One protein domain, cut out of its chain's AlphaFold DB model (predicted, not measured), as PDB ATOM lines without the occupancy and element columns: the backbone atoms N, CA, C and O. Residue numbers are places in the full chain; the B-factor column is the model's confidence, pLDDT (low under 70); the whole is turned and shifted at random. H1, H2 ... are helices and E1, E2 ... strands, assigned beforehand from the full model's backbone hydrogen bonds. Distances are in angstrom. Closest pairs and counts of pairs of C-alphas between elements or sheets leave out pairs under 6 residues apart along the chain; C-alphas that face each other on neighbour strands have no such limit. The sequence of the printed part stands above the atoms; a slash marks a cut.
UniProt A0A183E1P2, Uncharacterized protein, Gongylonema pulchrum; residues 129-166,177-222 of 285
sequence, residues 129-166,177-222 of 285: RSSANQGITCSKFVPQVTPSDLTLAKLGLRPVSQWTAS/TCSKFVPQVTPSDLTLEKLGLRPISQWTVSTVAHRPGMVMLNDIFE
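AT A GLANCE: This is residues 129 to 166 and 177 to 222 of the 285 residues of an uncharacterized protein of Gongylonema pulchrum (UniProt A0A183E1P2). With little regular structure, this is a loose, open frame: sheet E1 - E4 - E5 at one end, H1 and sheet E2 - E3 at the other, H2 at a third corner. Residues 141 to 148 and 181 to 188 run between. Two named helices and five strands, E1 H1 E2 E3 H2 E4 E5, hold 33 of 84 printed residues; the class is mixed, both sheets antiparallel, radius of gyration of the C-alphas 16.5 A, spans 41 by 35 by 27 A.

HOW THE PARTS SIT: Start at E1, residues 136 to 140, antiparallel to E4, residues 204 to 208; N 137 and O 207 are 3.0 A apart. E4 and E5, residues 215 to 218, form a hairpin; N 206 and O 216 are 2.8 A apart. E2, residues 164 to 166, is antiparallel to E3, residues 177 to 180; N 165 and O 179 are 2.8 A apart. H1, residues 149 to 154, and H2, residues 189 to 194, are apart; in both, every O i to N i+4 pair is within hydrogen-bond range.

IN THESE COORDINATES: Find C-alpha 136 at (354.754, 448.124, 368.773); E1 runs 13.4 A from there. E5 ends at C-alpha 218, (362.820, 438.012, 367.400).

THE WHOLE: Residues 167 to 176 are not printed; C-alphas 166 and 177 are 5.7 A apart. The pLDDT is under 70 at residues 144 to 146, 177 to 178 and 181 to 185.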
ATOM      1  N   ARG A 129     361.929 445.910 370.851       85.56
ATOM      2  CA  ARG A 129     361.426 446.559 372.067       85.56
ATOM      3  C   ARG A 129     359.961 446.945 371.899       85.56
ATOM      4  O   ARG A 129     359.549 447.444 370.858       85.56
ATOM      5  N   SER A 130     359.166 446.734 372.946       85.56
ATOM      6  CA  SER A 130     357.794 447.246 372.988       85.56
ATOM      7  C   SER A 130     357.801 448.771 373.054       85.56
ATOM      8  O   SER A 130     358.581 449.361 373.800       85.56
ATOM      9  N   SER A 131     356.897 449.406 372.312       87.38
ATOM     10  CA  SER A 131     356.732 450.858 372.288       87.38
ATOM     11  C   SER A 131     355.264 451.194 372.066       87.38
ATOM     12  O   SER A 131     354.767 451.142 370.940       87.38
ATOM     13  N   ALA A 132     354.560 451.542 373.146       83.50
ATOM     14  CA  ALA A 132     353.147 451.912 373.081       83.50
ATOM     15  C   ALA A 132     352.928 453.134 372.172       83.50
ATOM     16  O   ALA A 132     352.029 453.127 371.336       83.50
ATOM     17  N   ASN A 133     353.818 454.127 372.260       85.50
ATOM     18  CA  ASN A 133     353.755 455.355 371.461       85.50
ATOM     19  C   ASN A 133     353.909 455.095 369.954       85.50
ATOM     20  O   ASN A 133     353.385 455.851 369.144       85.50
ATOM     21  N   GLN A 134     354.625 454.033 369.579       84.62
ATOM     22  CA  GLN A 134     354.825 453.635 368.183       84.62
ATOM     23  C   GLN A 134     353.917 452.465 367.764       84.62
ATOM     24  O   GLN A 134     354.052 451.941 366.657       84.62
ATOM     25  N   GLY A 135     353.003 452.028 368.639       87.44
ATOM     26  CA  GLY A 135     352.100 450.908 368.380       87.44
ATOM     27  C   GLY A 135     352.810 449.560 368.204       87.44
ATOM     28  O   GLY A 135     352.287 448.699 367.496       87.44
ATOM     29  N   ILE A 136     353.995 449.380 368.797       89.69
ATOM     30  CA  ILE A 136     354.754 448.124 368.773       89.69
ATOM     31  C   ILE A 136     354.461 447.345 370.053       89.69
ATOM     32  O   ILE A 136     354.747 447.811 371.160       89.69
ATOM     33  N   THR A 137     353.970 446.121 369.899       89.50
ATOM     34  CA  THR A 137     353.810 445.171 371.005       89.50
ATOM     35  C   THR A 137     354.771 444.016 370.795       89.50
ATOM     36  O   THR A 137     354.604 443.270 369.837       89.50
ATOM     37  N   CYS A 138     355.760 443.883 371.679       89.56
ATOM     38  CA  CYS A 138     356.629 442.716 371.771       89.56
ATOM     39  C   CYS A 138     356.148 441.836 372.930       89.56
ATOM     40  O   CYS A 138     356.035 442.297 374.071       89.56
ATOM     41  N   SER A 139     355.846 440.574 372.648       88.19
ATOM     42  CA  SER A 139     355.404 439.595 373.642       88.19
ATOM     43  C   SER A 139     356.107 438.262 373.439       88.19
ATOM     44  O   SER A 139     356.736 438.015 372.411       88.19
ATOM     45  N   LYS A 140     355.999 437.362 374.417       88.19
ATOM     46  CA  LYS A 140     356.432 435.978 374.215       88.19
ATOM     47  C   LYS A 140     355.592 435.338 373.118       88.19
ATOM     48  O   LYS A 140     354.374 435.527 373.078       88.19
ATOM     49  N   PHE A 141     356.252 434.617 372.217       84.69
ATOM     50  CA  PHE A 141     355.544 433.863 371.201       84.69
ATOM     51  C   PHE A 141     354.824 432.698 371.878       84.69
ATOM     52  O   PHE A 141     355.439 431.867 372.546       84.69
ATOM     53  N   VAL A 142     353.508 432.651 371.707       78.06
ATOM     54  CA  VAL A 142     352.689 431.530 372.154       78.06
ATOM     55  C   VAL A 142     352.245 430.800 370.894       78.06
ATOM     56  O   VAL A 142     351.475 431.377 370.119       78.06
ATOM     57  N   PRO A 143     352.738 429.574 370.636       70.38
ATOM     58  CA  PRO A 143     352.293 428.815 369.482       70.38
ATOM     59  C   PRO A 143     350.780 428.638 369.573       70.38
ATOM     60  O   PRO A 143     350.252 428.243 370.616       70.38
ATOM     61  N   GLN A 144     350.074 428.954 368.487       66.31
ATOM     62  CA  GLN A 144     348.651 428.667 368.420       66.31
ATOM     63  C   GLN A 144     348.478 427.154 368.370       66.31
ATOM     64  O   GLN A 144     348.736 426.505 367.359       66.31
ATOM     65  N   VAL A 145     348.086 426.597 369.511       64.69
ATOM     66  CA  VAL A 145     347.698 425.199 369.626       64.69
ATOM     67  C   VAL A 145     346.446 425.002 368.784       64.69
ATOM     68  O   VAL A 145     345.543 425.842 368.809       64.69
ATOM     69  N   THR A 146     346.397 423.894 368.045       65.94
ATOM     70  CA  THR A 146     345.206 423.462 367.313       65.94
ATOM     71  C   THR A 146     343.977 423.640 368.210       65.94
ATOM     72  O   THR A 146     343.968 423.101 369.322       65.94
ATOM     73  N   PRO A 147     342.964 424.417 367.786       70.88
ATOM     74  CA  PRO A 147     341.791 424.650 368.614       70.88
ATOM     75  C   PRO A 147     341.134 423.313 368.951       70.88
ATOM     76  O   PRO A 147     341.026 422.436 368.094       70.88
ATOM     77  N   SER A 148     340.715 423.155 370.207       78.00
ATOM     78  CA  SER A 148     340.036 421.933 370.638       78.00
ATOM     79  C   SER A 148     338.752 421.716 369.831       78.00
ATOM     80  O   SER A 148     338.087 422.685 369.450       78.00
ATOM     81  N   ASP A 149     338.357 420.456 369.637       81.88
ATOM     82  CA  ASP A 149     337.107 420.119 368.944       81.88
ATOM     83  C   ASP A 149     335.886 420.776 369.614       81.88
ATOM     84  O   ASP A 149     334.945 421.180 368.933       81.88
ATOM     85  N   LEU A 150     335.932 420.987 370.935       84.50
ATOM     86  CA  LEU A 150     334.902 421.715 371.678       84.50
ATOM     87  C   LEU A 150     334.827 423.197 371.275       84.50
ATOM     88  O   LEU A 150     333.736 423.749 371.131       84.50
ATOM     89  N   THR A 151     335.976 423.854 371.092       81.94
ATOM     90  CA  THR A 151     336.042 425.250 370.631       81.94
ATOM     91  C   THR A 151     335.522 425.374 369.200       81.94
ATOM     92  O   THR A 151     334.779 426.305 368.897       81.94
ATOM     93  N   LEU A 152     335.863 424.417 368.336       84.81
ATOM     94  CA  LEU A 152     335.396 424.379 366.948       84.81
ATOM     95  C   LEU A 152     333.888 424.150 366.853       84.81
ATOM     96  O   LEU A 152     333.216 424.868 366.113       84.81
ATOM     97  N   ALA A 153     333.346 423.234 367.658       86.62
ATOM     98  CA  ALA A 153     331.912 422.973 367.716       86.62
ATOM     99  C   ALA A 153     331.118 424.217 368.147       86.62
ATOM    100  O   ALA A 153     330.084 424.519 367.554       86.62
ATOM    101  N   LYS A 154     331.628 424.996 369.117       88.00
ATOM    102  CA  LYS A 154     331.019 426.278 369.526       88.00
ATOM    103  C   LYS A 154     330.992 427.322 368.405       88.00
ATOM    104  O   LYS A 154     330.122 428.186 368.413       88.00
ATOM    105  N   LEU A 155     331.919 427.241 367.451       86.19
ATOM    106  CA  LEU A 155     331.974 428.097 366.262       86.19
ATOM    107  C   LEU A 155     331.193 427.515 365.069       86.19
ATOM    108  O   LEU A 155     331.221 428.093 363.987       86.19
ATOM    109  N   GLY A 156     330.520 426.369 365.239       88.06
ATOM    110  CA  GLY A 156     329.807 425.676 364.161       88.06
ATOM    111  C   GLY A 156     330.727 425.026 363.120       88.06
ATOM    112  O   GLY A 156     330.277 424.671 362.031       88.06
ATOM    113  N   LEU A 157     332.017 424.875 363.429       86.00
ATOM    114  CA  LEU A 157     333.007 424.267 362.545       86.00
ATOM    115  C   LEU A 157     333.148 422.767 362.833       86.00
ATOM    116  O   LEU A 157     332.997 422.309 363.965       86.00
ATOM    117  N   ARG A 158     333.477 421.990 361.795       86.38
ATOM    118  CA  ARG A 158     333.799 420.562 361.945       86.38
ATOM    119  C   ARG A 158     335.167 420.387 362.628       86.38
ATOM    120  O   ARG A 158     336.001 421.287 362.508       86.38
ATOM    121  N   PRO A 159     335.438 419.245 363.284       84.00
ATOM    122  CA  PRO A 159     336.763 418.921 363.822       84.00
ATOM    123  C   PRO A 159     337.876 419.065 362.776       84.00
ATOM    124  O   PRO A 159     337.673 418.699 361.614       84.00
ATOM    125  N   VAL A 160     339.069 419.523 363.182       78.88
ATOM    126  CA  VAL A 160     340.226 419.719 362.271       78.88
ATOM    127  C   VAL A 160     340.598 418.430 361.533       78.88
ATOM    128  O   VAL A 160     341.041 418.469 360.389       78.88
ATOM    129  N   SER A 161     340.364 417.269 362.152       77.31
ATOM    130  CA  SER A 161     340.599 415.945 361.557       77.31
ATOM    131  C   SER A 161     339.807 415.687 360.269       77.31
ATOM    132  O   SER A 161     340.195 414.817 359.484       77.31
ATOM    133  N   GLN A 162     338.723 416.441 360.055       83.25
ATOM    134  CA  GLN A 162     337.848 416.371 358.884       83.25
ATOM    135  C   GLN A 162     338.157 417.455 357.842       83.25
ATOM    136  O   GLN A 162     337.487 417.516 356.813       83.25
ATOM    137  N   TRP A 163     339.124 418.338 358.100       82.81
ATOM    138  CA  TRP A 163     339.447 419.423 357.182       82.81
ATOM    139  C   TRP A 163     340.315 418.908 356.031       82.81
ATOM    140  O   TRP A 163     341.159 418.021 356.189       82.81
ATOM    141  N   THR A 164     340.127 419.500 354.856       79.12
ATOM    142  CA  THR A 164     340.916 419.215 353.655       79.12
ATOM    143  C   THR A 164     341.561 420.498 353.153       79.12
ATOM    144  O   THR A 164     340.875 421.505 352.983       79.12
ATOM    145  N   ALA A 165     342.865 420.464 352.890       74.19
ATOM    146  CA  ALA A 165     343.585 421.557 352.250       74.19
ATOM    147  C   ALA A 165     343.526 421.374 350.731       74.19
ATOM    148  O   ALA A 165     343.914 420.329 350.211       74.19
ATOM    149  N   SER A 166     343.042 422.386 350.017       73.31
ATOM    150  CA  SER A 166     343.068 422.409 348.552       73.31
ATOM    151  C   SER A 166     344.209 423.306 348.101       73.31
ATOM    152  O   SER A 166     344.231 424.486 348.450       73.31
ATOM    153  N   THR A 177     344.427 419.643 343.857       61.31
ATOM    154  CA  THR A 177     344.796 418.539 344.747       61.31
ATOM    155  C   THR A 177     344.245 418.834 346.134       61.31
ATOM    156  O   THR A 177     344.720 419.745 346.818       61.31
ATOM    157  N   CYS A 178     343.238 418.062 346.537       63.44
ATOM    158  CA  CYS A 178     342.724 418.045 347.902       63.44
ATOM    159  C   CYS A 178     343.526 417.032 348.722       63.44
ATOM    160  O   CYS A 178     343.528 415.841 348.412       63.44
ATOM    161  N   SER A 179     344.191 417.487 349.777       72.19
ATOM    162  CA  SER A 179     344.871 416.626 350.744       72.19
ATOM    163  C   SER A 179     344.245 416.781 352.128       72.19
ATOM    164  O   SER A 179     343.602 417.786 352.440       72.19
ATOM    165  N   LYS A 180     344.399 415.761 352.977       73.94
ATOM    166  CA  LYS A 180     343.961 415.844 354.374       73.94
ATOM    167  C   LYS A 180     344.741 416.962 355.064       73.94
ATOM    168  O   LYS A 180     345.971 416.983 354.992       73.94
ATOM    169  N   PHE A 181     344.039 417.879 355.726       66.06
ATOM    170  CA  PHE A 181     344.689 418.931 356.494       66.06
ATOM    171  C   PHE A 181     345.378 418.298 357.706       66.06
ATOM    172  O   PHE A 181     344.736 417.677 358.555       66.06
ATOM    173  N   VAL A 182     346.700 418.429 357.765       64.12
ATOM    174  CA  VAL A 182     347.493 418.053 358.932       64.12
ATOM    175  C   VAL A 182     347.882 419.359 359.614       64.12
ATOM    176  O   VAL A 182     348.646 420.124 359.021       64.12
ATOM    177  N   PRO A 183     347.338 419.667 360.807       61.16
ATOM    178  CA  PRO A 183     347.716 420.877 361.521       61.16
ATOM    179  C   PRO A 183     349.226 420.862 361.746       61.16
ATOM    180  O   PRO A 183     349.790 419.830 362.117       61.16
ATOM    181  N   GLN A 184     349.886 421.994 361.486       60.88
ATOM    182  CA  GLN A 184     351.313 422.108 361.749       60.88
ATOM    183  C   GLN A 184     351.544 421.940 363.248       60.88
ATOM    184  O   GLN A 184     351.167 422.786 364.055       60.88
ATOM    185  N   VAL A 185     352.123 420.799 363.610       64.81
ATOM    186  CA  VAL A 185     352.558 420.512 364.971       64.81
ATOM    187  C   VAL A 185     353.722 421.444 365.274       64.81
ATOM    188  O   VAL A 185     354.637 421.578 364.459       64.81
ATOM    189  N   THR A 186     353.684 422.083 366.442       70.56
ATOM    190  CA  THR A 186     354.816 422.833 366.988       70.56
ATOM    191  C   THR A 186     356.082 421.976 366.851       70.56
ATOM    192  O   THR A 186     356.081 420.841 367.335       70.56
ATOM    193  N   PRO A 187     357.132 422.444 366.153       80.25
ATOM    194  CA  PRO A 187     358.323 421.634 365.937       80.25
ATOM    195  C   PRO A 187     358.935 421.252 367.285       80.25
ATOM    196  O   PRO A 187     358.948 422.053 368.218       80.25
ATOM    197  N   SER A 188     359.426 420.017 367.388       84.94
ATOM    198  CA  SER A 188     360.086 419.552 368.606       84.94
ATOM    199  C   SER A 188     361.380 420.322 368.858       84.94
ATOM    200  O   SER A 188     362.078 420.693 367.910       84.94
ATOM    201  N   ASP A 189     361.745 420.485 370.131       86.62
ATOM    202  CA  ASP A 189     362.979 421.178 370.523       86.62
ATOM    203  C   ASP A 189     364.223 420.553 369.873       86.62
ATOM    204  O   ASP A 189     365.095 421.271 369.399       86.62
ATOM    205  N   LEU A 190     364.251 419.224 369.704       89.75
ATOM    206  CA  LEU A 190     365.330 418.524 368.993       89.75
ATOM    207  C   LEU A 190     365.441 418.946 367.517       89.75
ATOM    208  O   LEU A 190     366.534 418.991 366.954       89.75
ATOM    209  N   THR A 191     364.313 419.220 366.856       89.31
ATOM    210  CA  THR A 191     364.318 419.698 365.465       89.31
ATOM    211  C   THR A 191     364.835 421.131 365.398       89.31
ATOM    212  O   THR A 191     365.607 421.459 364.499       89.31
ATOM    213  N   LEU A 192     364.449 421.971 366.360       91.12
ATOM    214  CA  LEU A 192     364.904 423.357 366.457       91.12
ATOM    215  C   LEU A 192     366.408 423.435 366.735       91.12
ATOM    216  O   LEU A 192     367.116 424.166 366.044       91.12
ATOM    217  N   GLU A 193     366.907 422.609 367.652       91.12
ATOM    218  CA  GLU A 193     368.328 422.523 367.993       91.12
ATOM    219  C   GLU A 193     369.175 422.140 366.772       91.12
ATOM    220  O   GLU A 193     370.172 422.798 366.473       91.12
ATOM    221  N   LYS A 194     368.735 421.146 365.988       90.69
ATOM    222  CA  LYS A 194     369.403 420.754 364.730       90.69
ATOM    223  C   LYS A 194     369.457 421.878 363.693       90.69
ATOM    224  O   LYS A 194     370.338 421.878 362.834       90.69
ATOM    225  N   LEU A 195     368.510 422.811 363.747       90.88
ATOM    226  CA  LEU A 195     368.463 424.002 362.898       90.88
ATOM    227  C   LEU A 195     369.210 425.196 363.519       90.88
ATOM    228  O   LEU A 195     369.274 426.263 362.910       90.88
ATOM    229  N   GLY A 196     369.782 425.037 364.713       91.94
ATOM    230  CA  GLY A 196     370.445 426.111 365.442       91.94
ATOM    231  C   GLY A 196     369.487 427.196 365.943       91.94
ATOM    232  O   GLY A 196     369.901 428.342 366.136       91.94
ATOM    233  N   LEU A 197     368.212 426.849 366.112       92.38
ATOM    234  CA  LEU A 197     367.176 427.717 366.655       92.38
ATOM    235  C   LEU A 197     367.021 427.480 368.158       92.38
ATOM    236  O   LEU A 197     367.212 426.367 368.647       92.38
ATOM    237  N   ARG A 198     366.626 428.525 368.883       91.19
ATOM    238  CA  ARG A 198     366.271 428.420 370.303       91.19
ATOM    239  C   ARG A 198     364.943 427.674 370.473       91.19
ATOM    240  O   ARG A 198     364.133 427.680 369.543       91.19
ATOM    241  N   PRO A 199     364.650 427.119 371.661       90.69
ATOM    242  CA  PRO A 199     363.316 426.615 371.978       90.69
ATOM    243  C   PRO A 199     362.239 427.690 371.776       90.69
ATOM    244  O   PRO A 199     362.456 428.859 372.107       90.69
ATOM    245  N   ILE A 200     361.056 427.299 371.292       89.62
ATOM    246  CA  ILE A 200     359.953 428.234 370.982       89.62
ATOM    247  C   ILE A 200     359.523 429.063 372.199       89.62
ATOM    248  O   ILE A 200     359.152 430.225 372.056       89.62
ATOM    249  N   SER A 201     359.637 428.509 373.410       87.31
ATOM    250  CA  SER A 201     359.355 429.214 374.672       87.31
ATOM    251  C   SER A 201     360.223 430.462 374.887       87.31
ATOM    252  O   SER A 201     359.867 431.367 375.651       87.31
ATOM    253  N   GLN A 202     361.372 430.536 374.215       89.88
ATOM    254  CA  GLN A 202     362.281 431.669 374.308       89.88
ATOM    255  C   GLN A 202     361.972 432.757 373.280       89.88
ATOM    256  O   GLN A 202     362.338 433.908 373.528       89.88
ATOM    257  N   TRP A 203     361.257 432.428 372.201       92.12
ATOM    258  CA  TRP A 203     361.006 433.340 371.090       92.12
ATOM    259  C   TRP A 203     360.139 434.517 371.524       92.12
ATOM    260  O   TRP A 203     359.218 434.399 372.345       92.12
ATOM    261  N   THR A 204     360.432 435.669 370.942       90.31
ATOM    262  CA  THR A 204     359.647 436.884 371.115       90.31
ATOM    263  C   THR A 204     359.030 437.265 369.779       90.31
ATOM    264  O   THR A 204     359.572 436.987 368.709       90.31
ATOM    265  N   VAL A 205     357.839 437.844 369.833       92.12
ATOM    266  CA  VAL A 205     357.085 438.235 368.654       92.12
ATOM    267  C   VAL A 205     356.683 439.688 368.774       92.12
ATOM    268  O   VAL A 205     356.157 440.099 369.807       92.12
ATOM    269  N   SER A 206     356.927 440.442 367.711       92.06
ATOM    270  CA  SER A 206     356.557 441.845 367.628       92.06
ATOM    271  C   SER A 206     355.527 442.076 366.540       92.06
ATOM    272  O   SER A 206     355.700 441.654 365.394       92.06
ATOM    273  N   THR A 207     354.461 442.778 366.907       91.50
ATOM    274  CA  THR A 207     353.387 443.193 366.002       91.50
ATOM    275  C   THR A 207     353.262 444.707 365.991       91.50
ATOM    276  O   THR A 207     353.520 445.361 367.003       91.50
ATOM    277  N   VAL A 208     352.819 445.259 364.862       89.31
ATOM    278  CA  VAL A 208     352.555 446.695 364.712       89.31
ATOM    279  C   VAL A 208     351.049 446.908 364.595       89.31
ATOM    280  O   VAL A 208     350.424 446.379 363.677       89.31
ATOM    281  N   ALA A 209     350.472 447.695 365.507       85.56
ATOM    282  CA  ALA A 209     349.023 447.840 365.691       85.56
ATOM    283  C   ALA A 209     348.258 448.179 364.398       85.56
ATOM    284  O   ALA A 209     347.183 447.650 364.140       85.56
ATOM    285  N   HIS A 210     348.837 449.023 363.544       86.25
ATOM    286  CA  HIS A 210     348.205 449.468 362.299       86.25
ATOM    287  C   HIS A 210     348.528 448.580 361.084       86.25
ATOM    288  O   HIS A 210     348.250 448.966 359.949       86.25
ATOM    289  N   ARG A 211     349.147 447.406 361.290       84.81
ATOM    290  CA  ARG A 211     349.506 446.444 360.232       84.81
ATOM    291  C   ARG A 211     349.169 445.004 360.655       84.81
ATOM    292  O   ARG A 211     350.078 444.233 360.973       84.81
ATOM    293  N   PRO A 212     347.877 444.622 360.655       83.12
ATOM    294  CA  PRO A 212     347.474 443.258 360.980       83.12
ATOM    295  C   PRO A 212     348.105 442.258 360.002       83.12
ATOM    296  O   PRO A 212     348.231 442.529 358.810       83.12
ATOM    297  N   GLY A 213     348.530 441.106 360.521       83.25
ATOM    298  CA  GLY A 213     349.228 440.070 359.752       83.25
ATOM    299  C   GLY A 213     350.740 440.277 359.612       83.25
ATOM    300  O   GLY A 213     351.435 439.341 359.224       83.25
ATOM    301  N   MET A 214     351.278 441.449 359.970       86.06
ATOM    302  CA  MET A 214     352.725 441.653 360.038       86.06
ATOM    303  C   MET A 214     353.257 441.189 361.395       86.06
ATOM    304  O   MET A 214     352.934 441.763 362.436       86.06
ATOM    305  N   VAL A 215     354.088 440.151 361.361       88.25
ATOM    306  CA  VAL A 215     354.643 439.497 362.544       88.25
ATOM    307  C   VAL A 215     356.154 439.409 362.383       88.25
ATOM    308  O   VAL A 215     356.640 438.851 361.401       88.25
ATOM    309  N   MET A 216     356.895 439.958 363.340       90.25
ATOM    310  CA  MET A 216     358.348 439.826 363.396       90.25
ATOM    311  C   MET A 216     358.719 438.857 364.511       90.25
ATOM    312  O   MET A 216     358.370 439.084 365.667       90.25
ATOM    313  N   LEU A 217     359.414 437.778 364.160       91.94
ATOM    314  CA  LEU A 217     359.989 436.859 365.133       91.94
ATOM    315  C   LEU A 217     361.383 437.349 365.514       91.94
ATOM    316  O   LEU A 217     362.238 437.556 364.654       91.94
ATOM    317  N   ASN A 218     361.592 437.520 366.809       89.38
ATOM    318  CA  ASN A 218     362.820 438.012 367.400       89.38
ATOM    319  C   ASN A 218     363.474 436.899 368.232       89.38
ATOM    320  O   ASN A 218     362.805 435.991 368.730       89.38
ATOM    321  N   ASP A 219     364.801 436.978 368.357       87.81
ATOM    322  CA  ASP A 219     365.625 436.080 369.179       87.81
ATOM    323  C   ASP A 219     365.443 434.578 368.875       87.81
ATOM    324  O   ASP A 219     365.532 433.729 369.760       87.81
ATOM    325  N   ILE A 220     365.203 434.239 367.602       93.25
ATOM    326  CA  ILE A 220     364.938 432.856 367.173       93.25
ATOM    327  C   ILE A 220     366.195 431.988 367.081       93.25
ATOM    328  O   ILE A 220     366.108 430.770 367.217       93.25
ATOM    329  N   PHE A 221     367.361 432.587 366.829       92.56
ATOM    330  CA  PHE A 221     368.615 431.859 366.636       92.56
ATOM    331  C   PHE A 221     369.392 431.727 367.940       92.56
ATOM    332  O   PHE A 221     369.456 432.659 368.752       92.56
ATOM    333  N   GLU A 222     370.051 430.586 368.108       90.50
ATOM    334  CA  GLU A 222     371.125 430.469 369.086       90.50
ATOM    335  C   GLU A 222     372.284 431.394 368.653       90.50
ATOM    336  O   GLU A 222     372.645 431.375 367.467       90.50
TER     337      GLU A 222